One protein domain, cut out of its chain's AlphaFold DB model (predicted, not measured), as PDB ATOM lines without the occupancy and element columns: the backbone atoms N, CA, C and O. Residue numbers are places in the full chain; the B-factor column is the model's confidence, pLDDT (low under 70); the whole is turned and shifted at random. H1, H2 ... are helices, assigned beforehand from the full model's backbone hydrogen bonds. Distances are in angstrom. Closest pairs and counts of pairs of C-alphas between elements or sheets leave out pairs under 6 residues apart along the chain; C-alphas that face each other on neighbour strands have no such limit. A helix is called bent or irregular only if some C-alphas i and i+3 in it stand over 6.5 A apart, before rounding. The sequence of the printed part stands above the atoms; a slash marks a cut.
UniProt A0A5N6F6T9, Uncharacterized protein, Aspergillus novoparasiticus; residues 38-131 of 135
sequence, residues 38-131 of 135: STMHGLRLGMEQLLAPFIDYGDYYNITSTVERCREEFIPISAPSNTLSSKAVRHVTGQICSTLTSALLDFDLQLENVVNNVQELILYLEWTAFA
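AT A GLANCE: This is residues 38 to 131 of the 135 residues of an uncharacterized protein of Aspergillus novoparasiticus (UniProt A0A5N6F6T9). One long helix, H3, runs through the middle of a flat, all-helix domain, with H1 and H2 packed on one side of it and H4 folded back antiparallel on the other side. H1 crosses the last part of H3 at residues 100 to 104 of H3, H2 packs slantwise on the middle of H3, and H3 meets H4 with its own residues 95 to 103 alone. The printed part has 94 residues with four named helices, in the order H1, H2, H3, H4, and no named strand; 61 residues are in the helices. It is compact, with a radius of gyration of the C-alphas of 14.2 A and spans of 41 by 40 by 18 A.

IN THESE COORDINATES: The longest helix, H3, holds residues 84 to 105 and measures 30.6 A from C-alpha 84 at (-27.760, 20.708, -47.797) to C-alpha 105 at (-43.140, 47.150, -47.016). H4, residues 111 to 124, is 20.0 A long and ends with C-alpha 124 at (-45.646, 24.627, -47.272). H2 holds residues 63 to 72. H1, residues 40 to 54, is 20.5 A long and begins with C-alpha 40 at (-53.567, 46.419, -42.778); it is irregular, with C-alphas 50 and 53 being 7.6 A apart.

HOW THE PARTS SIT: H3 is the hub and touches the three other helices. H2 and H3 form a helical hairpin and touch at a steep tilt of 41 degrees, opposite ways; their closest C-alphas are those of Arg 71 and Thr 93, 5.0 A apart. H3 and H4 form a second helical hairpin, touching at a shallow tilt of 11 degrees, opposite ways; the closest C-alphas, of Ala 103 and Val 114, are 6.1 A apart. H1 touches H3 at a steep tilt of 45 degrees, opposite ways, with the C-alphas of Arg 44 and Leu 104 closest at 4.9 A. H1 touches H2 with residues 51 to 54 alone, at a steep tilt of 56 degrees; the closest C-alphas, of Phe 54 and Thr 66, are 5.4 A apart. H1 and H4 are close but not clearly touching, with the C-alphas of Met 40 and Leu 111 closest at 5.2 A. H2 and H4 are apart. Of the four touching pairs one is at a shallow tilt, and the helix packing is mostly crossed. In H2, H3 and H4 every O i to N i+4 pair is within hydrogen-bond range; in H1 it is 9 of 11.

THE WHOLE: The two C-alphas farthest apart, those of Ser 38 and Asn 82, are 42.4 A apart. The printed part has no cut. The link from H2 to H3, 11 residues, is long; that from H1 to H2 is short and that from H3 to H4 is tight. The mean pLDDT of the printed part is 91.4, and residues 128 to 131 are under 70 in this model.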
ATOM      1  N   SER A  38     -57.418  43.237 -37.753       94.00
ATOM      2  CA  SER A  38     -58.622  43.749 -38.424       94.00
ATOM      3  C   SER A  38     -58.325  44.767 -39.527       94.00
ATOM      4  O   SER A  38     -59.205  45.101 -40.315       94.00
ATOM      5  N   THR A  39     -57.096  45.294 -39.583       96.38
ATOM      6  CA  THR A  39     -56.679  46.307 -40.559       96.38
ATOM      7  C   THR A  39     -55.241  46.076 -41.010       96.38
ATOM      8  O   THR A  39     -54.401  45.612 -40.234       96.38
ATOM      9  N   MET A  40     -54.934  46.472 -42.249       96.31
ATOM     10  CA  MET A  40     -53.567  46.419 -42.778       96.31
ATOM     11  C   MET A  40     -52.607  47.319 -41.986       96.31
ATOM     12  O   MET A  40     -51.450  46.970 -41.782       96.31
ATOM     13  N   HIS A  41     -53.093  48.456 -41.474       95.94
ATOM     14  CA  HIS A  41     -52.292  49.343 -40.629       95.94
ATOM     15  C   HIS A  41     -51.851  48.656 -39.328       95.94
ATOM     16  O   HIS A  41     -50.670  48.689 -38.990       95.94
ATOM     17  N   GLY A  42     -52.774  47.981 -38.632       96.38
ATOM     18  CA  GLY A  42     -52.444  47.229 -37.419       96.38
ATOM     19  C   GLY A  42     -51.460  46.088 -37.684       96.38
ATOM     20  O   GLY A  42     -50.554  45.865 -36.883       96.38
ATOM     21  N   LEU A  43     -51.598  45.404 -38.827       97.12
ATOM     22  CA  LEU A  43     -50.650  44.375 -39.247       97.12
ATOM     23  C   LEU A  43     -49.253  44.963 -39.477       97.12
ATOM     24  O   LEU A  43     -48.287  44.448 -38.919       97.12
ATOM     25  N   ARG A  44     -49.141  46.058 -40.241       96.50
ATOM     26  CA  ARG A  44     -47.855  46.715 -40.530       96.50
ATOM     27  C   ARG A  44     -47.148  47.179 -39.263       96.50
ATOM     28  O   ARG A  44     -45.962  46.912 -39.128       96.50
ATOM     29  N   LEU A  45     -47.863  47.767 -38.301       95.88
ATOM     30  CA  LEU A  45     -47.281  48.126 -37.000       95.88
ATOM     31  C   LEU A  45     -46.702  46.904 -36.270       95.88
ATOM     32  O   LEU A  45     -45.608  46.973 -35.711       95.88
ATOM     33  N   GLY A  46     -47.414  45.774 -36.296       95.56
ATOM     34  CA  GLY A  46     -46.916  44.521 -35.731       95.56
ATOM     35  C   GLY A  46     -45.673  43.997 -36.457       95.56
ATOM     36  O   GLY A  46     -44.727  43.552 -35.808       95.56
ATOM     37  N   MET A  47     -45.647  44.074 -37.791       95.94
ATOM     38  CA  MET A  47     -44.489  43.648 -38.585       95.94
ATOM     39  C   MET A  47     -43.289  44.564 -38.377       95.94
ATOM     40  O   MET A  47     -42.174  44.070 -38.269       95.94
ATOM     41  N   GLU A  48     -43.501  45.874 -38.261       95.19
ATOM     42  CA  GLU A  48     -42.434  46.832 -37.985       95.19
ATOM     43  C   GLU A  48     -41.774  46.544 -36.637       95.19
ATOM     44  O   GLU A  48     -40.553  46.490 -36.559       95.19
ATOM     45  N   GLN A  49     -42.557  46.268 -35.591       95.06
ATOM     46  CA  GLN A  49     -42.013  45.894 -34.281       95.06
ATOM     47  C   GLN A  49     -41.223  44.584 -34.330       95.06
ATOM     48  O   GLN A  49     -40.152  44.483 -33.733       95.06
ATOM     49  N   LEU A  50     -41.742  43.580 -35.041       95.00
ATOM     50  CA  LEU A  50     -41.084  42.284 -35.191       95.00
ATOM     51  C   LEU A  50     -39.776  42.386 -35.988       95.00
ATOM     52  O   LEU A  50     -38.803  41.709 -35.657       95.00
ATOM     53  N   LEU A  51     -39.772  43.190 -37.052       95.38
ATOM     54  CA  LEU A  51     -38.664  43.307 -37.998       95.38
ATOM     55  C   LEU A  51     -37.704  44.451 -37.664       95.38
ATOM     56  O   LEU A  51     -36.661  44.533 -38.301       95.38
ATOM     57  N   ALA A  52     -37.999  45.290 -36.666       95.12
ATOM     58  CA  ALA A  52     -37.166  46.423 -36.262       95.12
ATOM     59  C   ALA A  52     -35.665  46.093 -36.130       95.12
ATOM     60  O   ALA A  52     -34.861  46.880 -36.628       95.12
ATOM     61  N   PRO A  53     -35.244  44.941 -35.559       94.75
ATOM     62  CA  PRO A  53     -33.822  44.586 -35.497       94.75
ATOM     63  C   PRO A  53     -33.151  44.419 -36.872       94.75
ATOM     64  O   PRO A  53     -31.934  44.533 -36.990       94.75
ATOM     65  N   PHE A  54     -33.939  44.142 -37.911       94.31
ATOM     66  CA  PHE A  54     -33.483  43.856 -39.271       94.31
ATOM     67  C   PHE A  54     -33.726  45.009 -40.239       94.31
ATOM     68  O   PHE A  54     -33.354  44.884 -41.401       94.31
ATOM     69  N   ILE A  55     -34.354  46.102 -39.805       93.56
ATOM     70  CA  ILE A  55     -34.610  47.279 -40.639       93.56
ATOM     71  C   ILE A  55     -33.406  48.214 -40.552       93.56
ATOM     72  O   ILE A  55     -32.817  48.420 -39.495       93.56
ATOM     73  N   ASP A  56     -32.993  48.761 -41.694       93.44
ATOM     74  CA  ASP A  56     -32.060  49.887 -41.728       93.44
ATOM     75  C   ASP A  56     -32.911  51.117 -41.987       93.44
ATOM     76  O   ASP A  56     -33.446  51.276 -43.078       93.44
ATOM     77  N   TYR A  57     -33.078  51.967 -40.981       90.44
ATOM     78  CA  TYR A  57     -33.903  53.160 -41.125       90.44
ATOM     79  C   TYR A  57     -33.275  54.211 -42.057       90.44
ATOM     80  O   TYR A  57     -33.987  55.103 -42.517       90.44
ATOM     81  N   GLY A  58     -31.981  54.099 -42.383       92.31
ATOM     82  CA  GLY A  58     -31.337  54.884 -43.440       92.31
ATOM     83  C   GLY A  58     -31.701  54.423 -44.857       92.31
ATOM     84  O   GLY A  58     -31.585  55.211 -45.793       92.31
ATOM     85  N   ASP A  59     -32.180  53.185 -45.009       89.62
ATOM     86  CA  ASP A  59     -32.594  52.571 -46.279       89.62
ATOM     87  C   ASP A  59     -33.867  51.722 -46.089       89.62
ATOM     88  O   ASP A  59     -33.937  50.534 -46.416       89.62
ATOM     89  N   TYR A  60     -34.888  52.345 -45.491       86.31
ATOM     90  CA  TYR A  60     -36.085  51.665 -44.979       86.31
ATOM     91  C   TYR A  60     -36.822  50.824 -46.033       86.31
ATOM     92  O   TYR A  60     -37.347  49.755 -45.729       86.31
ATOM     93  N   TYR A  61     -36.846  51.283 -47.287       86.56
ATOM     94  CA  TYR A  61     -37.581  50.632 -48.376       86.56
ATOM     95  C   TYR A  61     -36.805  49.493 -49.052       86.56
ATOM     96  O   TYR A  61     -37.316  48.861 -49.979       86.56
ATOM     97  N   ASN A  62     -35.585  49.190 -48.603       89.44
ATOM     98  CA  ASN A  62     -34.798  48.097 -49.152       89.44
ATOM     99  C   ASN A  62     -35.238  46.748 -48.567       89.44
ATOM    100  O   ASN A  62     -34.656  46.207 -47.618       89.44
ATOM    101  N   ILE A  63     -36.292  46.203 -49.178       87.88
ATOM    102  CA  ILE A  63     -36.883  44.901 -48.847       87.88
ATOM    103  C   ILE A  63     -35.810  43.811 -48.860       87.88
ATOM    104  O   ILE A  63     -35.687  43.063 -47.893       87.88
ATOM    105  N   THR A  64     -34.991  43.752 -49.913       93.38
ATOM    106  CA  THR A  64     -33.961  42.720 -50.078       93.38
ATOM    107  C   THR A  64     -32.983  42.711 -48.905       93.38
ATOM    108  O   THR A  64     -32.777  41.669 -48.289       93.38
ATOM    109  N   SER A  65     -32.431  43.866 -48.526       93.88
ATOM    110  CA  SER A  65     -31.477  43.956 -47.411       93.88
ATOM    111  C   SER A  65     -32.097  43.591 -46.059       93.88
ATOM    112  O   SER A  65     -31.420  43.038 -45.191       93.88
ATOM    113  N   THR A  66     -33.379  43.896 -45.857       94.75
ATOM    114  CA  THR A  66     -34.115  43.521 -44.638       94.75
ATOM    115  C   THR A  66     -34.352  42.010 -44.580       94.75
ATOM    116  O   THR A  66     -34.087  41.381 -43.553       94.75
ATOM    117  N   VAL A  67     -34.757  41.402 -45.700       96.50
ATOM    118  CA  VAL A  67     -34.937  39.948 -45.816       96.50
ATOM    119  C   VAL A  67     -33.629  39.208 -45.557       96.50
ATOM    120  O   VAL A  67     -33.625  38.251 -44.788       96.50
ATOM    121  N   GLU A  68     -32.515  39.654 -46.143       95.81
ATOM    122  CA  GLU A  68     -31.208  39.017 -45.952       95.81
ATOM    123  C   GLU A  68     -30.750  39.067 -44.487       95.81
ATOM    124  O   GLU A  68     -30.305  38.053 -43.953       95.81
ATOM    125  N   ARG A  69     -30.918  40.207 -43.801       95.31
ATOM    126  CA  ARG A  69     -30.582  40.327 -42.371       95.31
ATOM    127  C   ARG A  69     -31.445  39.420 -41.500       95.31
ATOM    128  O   ARG A  69     -30.912  38.650 -40.709       95.31
ATOM    129  N   CYS A  70     -32.760  39.451 -41.706       95.62
ATOM    130  CA  CYS A  70     -33.699  38.573 -41.009       95.62
ATOM    131  C   CYS A  70     -33.369  37.086 -41.239       95.62
ATOM    132  O   CYS A  70     -33.369  36.291 -40.300       95.62
ATOM    133  N   ARG A  71     -33.036  36.702 -42.481       95.38
ATOM    134  CA  ARG A  71     -32.712  35.316 -42.857       95.38
ATOM    135  C   ARG A  71     -31.503  34.773 -42.099       95.38
ATOM    136  O   ARG A  71     -31.478  33.583 -41.772       95.38
ATOM    137  N   GLU A  72     -30.500  35.619 -41.886       95.19
ATOM    138  CA  GLU A  72     -29.202  35.246 -41.320       95.19
ATOM    139  C   GLU A  72     -29.127  35.394 -39.793       95.19
ATOM    140  O   GLU A  72     -28.215  34.830 -39.200       95.19
ATOM    141  N   GLU A  73     -30.087  36.070 -39.148       92.06
ATOM    142  CA  GLU A  73     -30.057  36.415 -37.713       92.06
ATOM    143  C   GLU A  73     -29.677  35.242 -36.800       92.06
ATOM    144  O   GLU A  73     -28.827  35.348 -35.917       92.06
ATOM    145  N   PHE A  74     -30.299  34.083 -37.022       89.06
ATOM    146  CA  PHE A  74     -30.079  32.917 -36.171       89.06
ATOM    147  C   PHE A  74     -28.890  32.066 -36.595       89.06
ATOM    148  O   PHE A  74     -28.595  31.096 -35.900       89.06
ATOM    149  N   ILE A  75     -28.222  32.381 -37.707       93.00
ATOM    150  CA  ILE A  75     -27.175  31.543 -38.280       93.00
ATOM    151  C   ILE A  75     -25.796  32.125 -37.945       93.00
ATOM    152  O   ILE A  75     -25.401  33.146 -38.501       93.00
ATOM    153  N   PRO A  76     -25.005  31.461 -37.081       92.12
ATOM    154  CA  PRO A  76     -23.662  31.913 -36.756       92.12
ATOM    155  C   PRO A  76     -22.777  32.023 -37.997       92.12
ATOM    156  O   PRO A  76     -22.832  31.175 -38.887       92.12
ATOM    157  N   ILE A  77     -21.862  32.991 -37.992       90.50
ATOM    158  CA  ILE A  77     -20.855  33.176 -39.054       90.50
ATOM    159  C   ILE A  77     -20.006  31.906 -39.259       90.50
ATOM    160  O   ILE A  77     -19.568  31.614 -40.367       90.50
ATOM    161  N   SER A  78     -19.795  31.118 -38.201       90.94
ATOM    162  CA  SER A  78     -19.060  29.848 -38.249       90.94
ATOM    163  C   SER A  78     -19.859  28.673 -38.833       90.94
ATOM    164  O   SER A  78     -19.306  27.581 -38.981       90.94
ATOM    165  N   ALA A  79     -21.146  28.854 -39.149       92.12
ATOM    166  CA  ALA A  79     -21.989  27.788 -39.669       92.12
ATOM    167  C   ALA A  79     -21.544  27.357 -41.085       92.12
ATOM    168  O   ALA A  79     -21.278  28.205 -41.940       92.12
ATOM    169  N   PRO A  80     -21.507  26.046 -41.396       92.31
ATOM    170  CA  PRO A  80     -21.106  25.570 -42.720       92.31
ATOM    171  C   PRO A  80     -22.060  26.038 -43.829       92.31
ATOM    172  O   PRO A  80     -23.191  25.569 -43.903       92.31
ATOM    173  N   SER A  81     -21.615  26.882 -44.757       89.94
ATOM    174  CA  SER A  81     -22.494  27.458 -45.791       89.94
ATOM    175  C   SER A  81     -22.895  26.477 -46.904       89.94
ATOM    176  O   SER A  81     -24.033  26.506 -47.372       89.94
ATOM    177  N   ASN A  82     -22.007  25.552 -47.283       89.12
ATOM    178  CA  ASN A  82     -22.157  24.687 -48.464       89.12
ATOM    179  C   ASN A  82     -22.773  23.303 -48.184       89.12
ATOM    180  O   ASN A  82     -22.541  22.349 -48.926       89.12
ATOM    181  N   THR A  83     -23.567  23.172 -47.122       91.75
ATOM    182  CA  THR A  83     -24.268  21.920 -46.789       91.75
ATOM    183  C   THR A  83     -25.723  21.959 -47.249       91.75
ATOM    184  O   THR A  83     -26.314  23.031 -47.369       91.75
ATOM    185  N   LEU A  84     -26.328  20.790 -47.488       92.75
ATOM    186  CA  LEU A  84     -27.760  20.708 -47.797       92.75
ATOM    187  C   LEU A  84     -28.603  21.328 -46.672       92.75
ATOM    188  O   LEU A  84     -29.511  22.103 -46.948       92.75
ATOM    189  N   SER A  85     -28.250  21.046 -45.416       91.69
ATOM    190  CA  SER A  85     -28.930  21.593 -44.241       91.69
ATOM    191  C   SER A  85     -28.849  23.119 -44.179       91.69
ATOM    192  O   SER A  85     -29.869  23.762 -43.966       91.69
ATOM    193  N   SER A  86     -27.682  23.710 -44.456       93.81
ATOM    194  CA  SER A  86     -27.532  25.171 -44.548       93.81
ATOM    195  C   SER A  86     -28.450  25.791 -45.590       93.81
ATOM    196  O   SER A  86     -29.141  26.770 -45.308       93.81
ATOM    197  N   LYS A  87     -28.471  25.209 -46.796       94.81
ATOM    198  CA  LYS A  87     -29.311  25.687 -47.899       94.81
ATOM    199  C   LYS A  87     -30.792  25.579 -47.549       94.81
ATOM    200  O   LYS A  87     -31.528  26.528 -47.780       94.81
ATOM    201  N   ALA A  88     -31.207  24.458 -46.958       93.25
ATOM    202  CA  ALA A  88     -32.585  24.241 -46.534       93.25
ATOM    203  C   ALA A  88     -33.015  25.246 -45.456       93.25
ATOM    204  O   ALA A  88     -34.049  25.891 -45.605       93.25
ATOM    205  N   VAL A  89     -32.199  25.438 -44.413       93.69
ATOM    206  CA  VAL A  89     -32.501  26.388 -43.330       93.69
ATOM    207  C   VAL A  89     -32.585  27.814 -43.863       93.69
ATOM    208  O   VAL A  89     -33.578  28.481 -43.596       93.69
ATOM    209  N   ARG A  90     -31.621  28.260 -44.680       94.94
ATOM    210  CA  ARG A  90     -31.661  29.595 -45.305       94.94
ATOM    211  C   ARG A  90     -32.841  29.783 -46.239       94.94
ATOM    212  O   ARG A  90     -33.399  30.870 -46.297       94.94
ATOM    213  N   HIS A  91     -33.215  28.750 -46.985       93.50
ATOM    214  CA  HIS A  91     -34.379  28.822 -47.852       93.50
ATOM    215  C   HIS A  91     -35.656  29.031 -47.030       93.50
ATOM    216  O   HIS A  91     -36.407  29.962 -47.303       93.50
ATOM    217  N   VAL A  92     -35.850  28.231 -45.978       92.19
ATOM    218  CA  VAL A  92     -37.006  28.341 -45.077       92.19
ATOM    219  C   VAL A  92     -37.039  29.691 -44.359       92.19
ATOM    220  O   VAL A  92     -38.064  30.369 -44.399       92.19
ATOM    221  N   THR A  93     -35.934  30.122 -43.740       93.81
ATOM    222  CA  THR A  93     -35.891  31.433 -43.070       93.81
ATOM    223  C   THR A  93     -36.065  32.571 -44.069       93.81
ATOM    224  O   THR A  93     -36.746  33.542 -43.762       93.81
ATOM    225  N   GLY A  94     -35.551  32.427 -45.291       94.81
ATOM    226  CA  GLY A  94     -35.738  33.387 -46.372       94.81
ATOM    227  C   GLY A  94     -37.201  33.526 -46.789       94.81
ATOM    228  O   GLY A  94     -37.674  34.647 -46.932       94.81
ATOM    229  N   GLN A  95     -37.937  32.417 -46.923       94.50
ATOM    230  CA  GLN A  95     -39.377  32.448 -47.209       94.50
ATOM    231  C   GLN A  95     -40.149  33.164 -46.093       94.50
ATOM    232  O   GLN A  95     -40.897  34.092 -46.376       94.50
ATOM    233  N   ILE A  96     -39.895  32.813 -44.826       94.62
ATOM    234  CA  ILE A  96     -40.537  33.464 -43.670       94.62
ATOM    235  C   ILE A  96     -40.248  34.969 -43.655       94.62
ATOM    236  O   ILE A  96     -41.169  35.783 -43.602       94.62
ATOM    237  N   CYS A  97     -38.972  35.345 -43.733       96.06
ATOM    238  CA  CYS A  97     -38.544  36.738 -43.694       96.06
ATOM    239  C   CYS A  97     -39.072  37.533 -44.889       96.06
ATOM    240  O   CYS A  97     -39.477  38.678 -44.713       96.06
ATOM    241  N   SER A  98     -39.125  36.935 -46.082       95.94
ATOM    242  CA  SER A  98     -39.726  37.557 -47.261       95.94
ATOM    243  C   SER A  98     -41.213  37.816 -47.050       95.94
ATOM    244  O   SER A  98     -41.649  38.943 -47.247       95.94
ATOM    245  N   THR A  99     -41.987  36.825 -46.596       95.88
ATOM    246  CA  THR A  99     -43.428  36.988 -46.353       95.88
ATOM    247  C   THR A  99     -43.711  38.084 -45.322       95.88
ATOM    248  O   THR A  99     -44.551  38.951 -45.565       95.88
ATOM    249  N   LEU A 100     -42.988  38.089 -44.197       96.00
ATOM    250  CA  LEU A 100     -43.153  39.097 -43.143       96.00
ATOM    251  C   LEU A 100     -42.739  40.499 -43.618       96.00
ATOM    252  O   LEU A 100     -43.416  41.481 -43.320       96.00
ATOM    253  N   THR A 101     -41.646  40.595 -44.378       96.19
ATOM    254  CA  THR A 101     -41.137  41.879 -44.882       96.19
ATOM    255  C   THR A 101     -42.044  42.450 -45.969       96.19
ATOM    256  O   THR A 101     -42.328  43.644 -45.947       96.19
ATOM    257  N   SER A 102     -42.568  41.622 -46.877       95.50
ATOM    258  CA  SER A 102     -43.585  42.044 -47.848       95.50
ATOM    259  C   SER A 102     -44.838  42.554 -47.143       95.50
ATOM    260  O   SER A 102     -45.358  43.601 -47.504       95.50
ATOM    261  N   ALA A 103     -45.284  41.887 -46.077       95.50
ATOM    262  CA  ALA A 103     -46.429  42.350 -45.300       95.50
ATOM    263  C   ALA A 103     -46.212  43.734 -44.647       95.50
ATOM    264  O   ALA A 103     -47.179  44.456 -44.400       95.50
ATOM    265  N   LEU A 104     -44.958  44.120 -44.388       95.94
ATOM    266  CA  LEU A 104     -44.598  45.453 -43.906       95.94
ATOM    267  C   LEU A 104     -44.487  46.484 -45.042       95.94
ATOM    268  O   LEU A 104     -45.099  47.548 -44.960       95.94
ATOM    269  N   LEU A 105     -43.689  46.174 -46.066       93.19
ATOM    270  CA  LEU A 105     -43.140  47.150 -47.016       93.19
ATOM    271  C   LEU A 105     -43.807  47.144 -48.397       93.19
ATOM    272  O   LEU A 105     -43.610  48.087 -49.161       93.19
ATOM    273  N   ASP A 106     -44.589  46.119 -48.732       93.06
ATOM    274  CA  ASP A 106     -45.408  46.131 -49.940       93.06
ATOM    275  C   ASP A 106     -46.715  46.879 -49.644       93.06
ATOM    276  O   ASP A 106     -47.587  46.423 -48.887       93.06
ATOM    277  N   PHE A 107     -46.817  48.090 -50.190       90.19
ATOM    278  CA  PHE A 107     -47.945  48.979 -49.940       90.19
ATOM    279  C   PHE A 107     -49.199  48.612 -50.738       90.19
ATOM    280  O   PHE A 107     -50.293  48.988 -50.307       90.19
ATOM    281  N   ASP A 108     -49.052  47.826 -51.807       92.69
ATOM    282  CA  ASP A 108     -50.145  47.399 -52.681       92.69
ATOM    283  C   ASP A 108     -50.852  46.136 -52.154       92.69
ATOM    284  O   ASP A 108     -52.017  45.889 -52.484       92.69
ATOM    285  N   LEU A 109     -50.190  45.360 -51.284       93.31
ATOM    286  CA  LEU A 109     -50.796  44.201 -50.624       93.31
ATOM    287  C   LEU A 109     -51.977  44.594 -49.731       93.31
ATOM    288  O   LEU A 109     -51.863  45.406 -48.805       93.31
ATOM    289  N   GLN A 110     -53.108  43.925 -49.959       96.12
ATOM    290  CA  GLN A 110     -54.260  43.970 -49.065       96.12
ATOM    291  C   GLN A 110     -54.110  42.944 -47.944       96.12
ATOM    292  O   GLN A 110     -53.430  41.925 -48.081       96.12
ATOM    293  N   LEU A 111     -54.811  43.188 -46.835       96.44
ATOM    294  CA  LEU A 111     -54.778  42.317 -45.660       96.44
ATOM    295  C   LEU A 111     -55.120  40.858 -46.004       96.44
ATOM    296  O   LEU A 111     -54.437  39.950 -45.543       96.44
ATOM    297  N   GLU A 112     -56.129  40.630 -46.847       96.31
ATOM    298  CA  GLU A 112     -56.526  39.284 -47.281       96.31
ATOM    299  C   GLU A 112     -55.398  38.558 -48.030       96.31
ATOM    300  O   GLU A 112     -55.140  37.386 -47.766       96.31
ATOM    301  N   ASN A 113     -54.660  39.259 -48.899       96.69
ATOM    302  CA  ASN A 113     -53.512  38.675 -49.597       96.69
ATOM    303  C   ASN A 113     -52.416  38.257 -48.613       96.69
ATOM    304  O   ASN A 113     -51.846  37.180 -48.752       96.69
ATOM    305  N   VAL A 114     -52.141  39.080 -47.599       96.69
ATOM    306  CA  VAL A 114     -51.148  38.757 -46.565       96.69
ATOM    307  C   VAL A 114     -51.566  37.521 -45.773       96.69
ATOM    308  O   VAL A 114     -50.746  36.630 -45.554       96.69
ATOM    309  N   VAL A 115     -52.838  37.440 -45.369       96.50
ATOM    310  CA  VAL A 115     -53.380  36.272 -44.662       96.50
ATOM    311  C   VAL A 115     -53.230  35.012 -45.513       96.50
ATOM    312  O   VAL A 115     -52.703  34.016 -45.015       96.50
ATOM    313  N   ASN A 116     -53.603  35.068 -46.794       95.94
ATOM    314  CA  ASN A 116     -53.482  33.936 -47.714       95.94
ATOM    315  C   ASN A 116     -52.018  33.509 -47.902       95.94
ATOM    316  O   ASN A 116     -51.704  32.334 -47.727       95.94
ATOM    317  N   ASN A 117     -51.102  34.453 -48.138       95.19
ATOM    318  CA  ASN A 117     -49.672  34.162 -48.283       95.19
ATOM    319  C   ASN A 117     -49.091  33.487 -47.029       95.19
ATOM    320  O   ASN A 117     -48.274  32.571 -47.125       95.19
ATOM    321  N   VAL A 118     -49.507  33.920 -45.834       95.31
ATOM    322  CA  VAL A 118     -49.066  33.299 -44.579       95.31
ATOM    323  C   VAL A 118     -49.677  31.910 -44.396       95.31
ATOM    324  O   VAL A 118     -48.982  31.005 -43.940       95.31
ATOM    325  N   GLN A 119     -50.943  31.702 -44.766       94.38
ATOM    326  CA  GLN A 119     -51.567  30.376 -44.734       94.38
ATOM    327  C   GLN A 119     -50.869  29.400 -45.692       94.38
ATOM    328  O   GLN A 119     -50.586  28.267 -45.305       94.38
ATOM    329  N   GLU A 120     -50.524  29.840 -46.902       93.12
ATOM    330  CA  GLU A 120     -49.745  29.055 -47.865       93.12
ATOM    331  C   GLU A 120     -48.347  28.720 -47.335       93.12
ATOM    332  O   GLU A 120     -47.924  27.567 -47.414       93.12
ATOM    333  N   LEU A 121     -47.655  29.688 -46.721       93.06
ATOM    334  CA  LEU A 121     -46.359  29.459 -46.078       93.06
ATOM    335  C   LEU A 121     -46.465  28.410 -44.961       93.06
ATOM    336  O   LEU A 121     -45.662  27.484 -44.888       93.06
ATOM    337  N   ILE A 122     -47.471  28.538 -44.098       90.44
ATOM    338  CA  ILE A 122     -47.763  27.598 -43.011       90.44
ATOM    339  C   ILE A 122     -47.982  26.175 -43.545       90.44
ATOM    340  O   ILE A 122     -47.473  25.219 -42.954       90.44
ATOM    341  N   LEU A 123     -48.719  26.039 -44.652       89.81
ATOM    342  CA  LEU A 123     -48.963  24.761 -45.319       89.81
ATOM    343  C   LEU A 123     -47.679  24.191 -45.928       89.81
ATOM    344  O   LEU A 123     -47.370  23.025 -45.697       89.81
ATOM    345  N   TYR A 124     -46.917  25.013 -46.653       86.06
ATOM    346  CA  TYR A 124     -45.646  24.627 -47.272       86.06
ATOM    347  C   TYR A 124     -44.633  24.103 -46.250       86.06
ATOM    348  O   TYR A 124     -43.945  23.117 -46.503       86.06
ATOM    349  N   LEU A 125     -44.544  24.747 -45.085       83.88
ATOM    350  CA  LEU A 125     -43.598  24.364 -44.040       83.88
ATOM    351  C   LEU A 125     -43.997  23.081 -43.299       83.88
ATOM    352  O   LEU A 125     -43.231  22.624 -42.448       83.88
ATOM    353  N   GLU A 126     -45.186  22.530 -43.574       81.00
ATOM    354  CA  GLU A 126     -45.775  21.397 -42.854       81.00
ATOM    355  C   GLU A 126     -45.644  21.543 -41.330       81.00
ATOM    356  O   GLU A 126     -45.444  20.570 -40.600       81.00
ATOM    357  N   TRP A 127     -45.689  22.771 -40.812       76.50
ATOM    358  CA  TRP A 127     -45.419  23.040 -39.404       76.50
ATOM    359  C   TRP A 127     -46.581  22.486 -38.559       76.50
ATOM    360  O   TRP A 127     -47.562  23.139 -38.234       76.50
ATOM    361  N   THR A 128     -46.494  21.214 -38.184       52.69
ATOM    362  CA  THR A 128     -47.554  20.469 -37.481       52.69
ATOM    363  C   THR A 128     -47.858  20.986 -36.072       52.69
ATOM    364  O   THR A 128     -48.903  20.642 -35.516       52.69
ATOM    365  N   ALA A 129     -47.049  21.909 -35.530       52.53
ATOM    366  CA  ALA A 129     -47.418  22.735 -34.373       52.53
ATOM    367  C   ALA A 129     -48.764  23.475 -34.576       52.53
ATOM    368  O   ALA A 129     -49.391  23.915 -33.612       52.53
ATOM    369  N   PHE A 130     -49.237  23.565 -35.822       51.12
ATOM    370  CA  PHE A 130     -50.509  24.149 -36.233       51.12
ATOM    371  C   PHE A 130     -51.720  23.194 -36.197       51.12
ATOM    372  O   PHE A 130     -52.852  23.661 -36.313       51.12
ATOM    373  N   ALA A 131     -51.539  21.881 -35.996       37.72
ATOM    374  CA  ALA A 131     -52.655  20.928 -35.899       37.72
ATOM    375  C   ALA A 131     -53.313  20.902 -34.505       37.72
ATOM    376  O   ALA A 131     -54.498  20.605 -34.389       37.72
TER     377      ALA A 131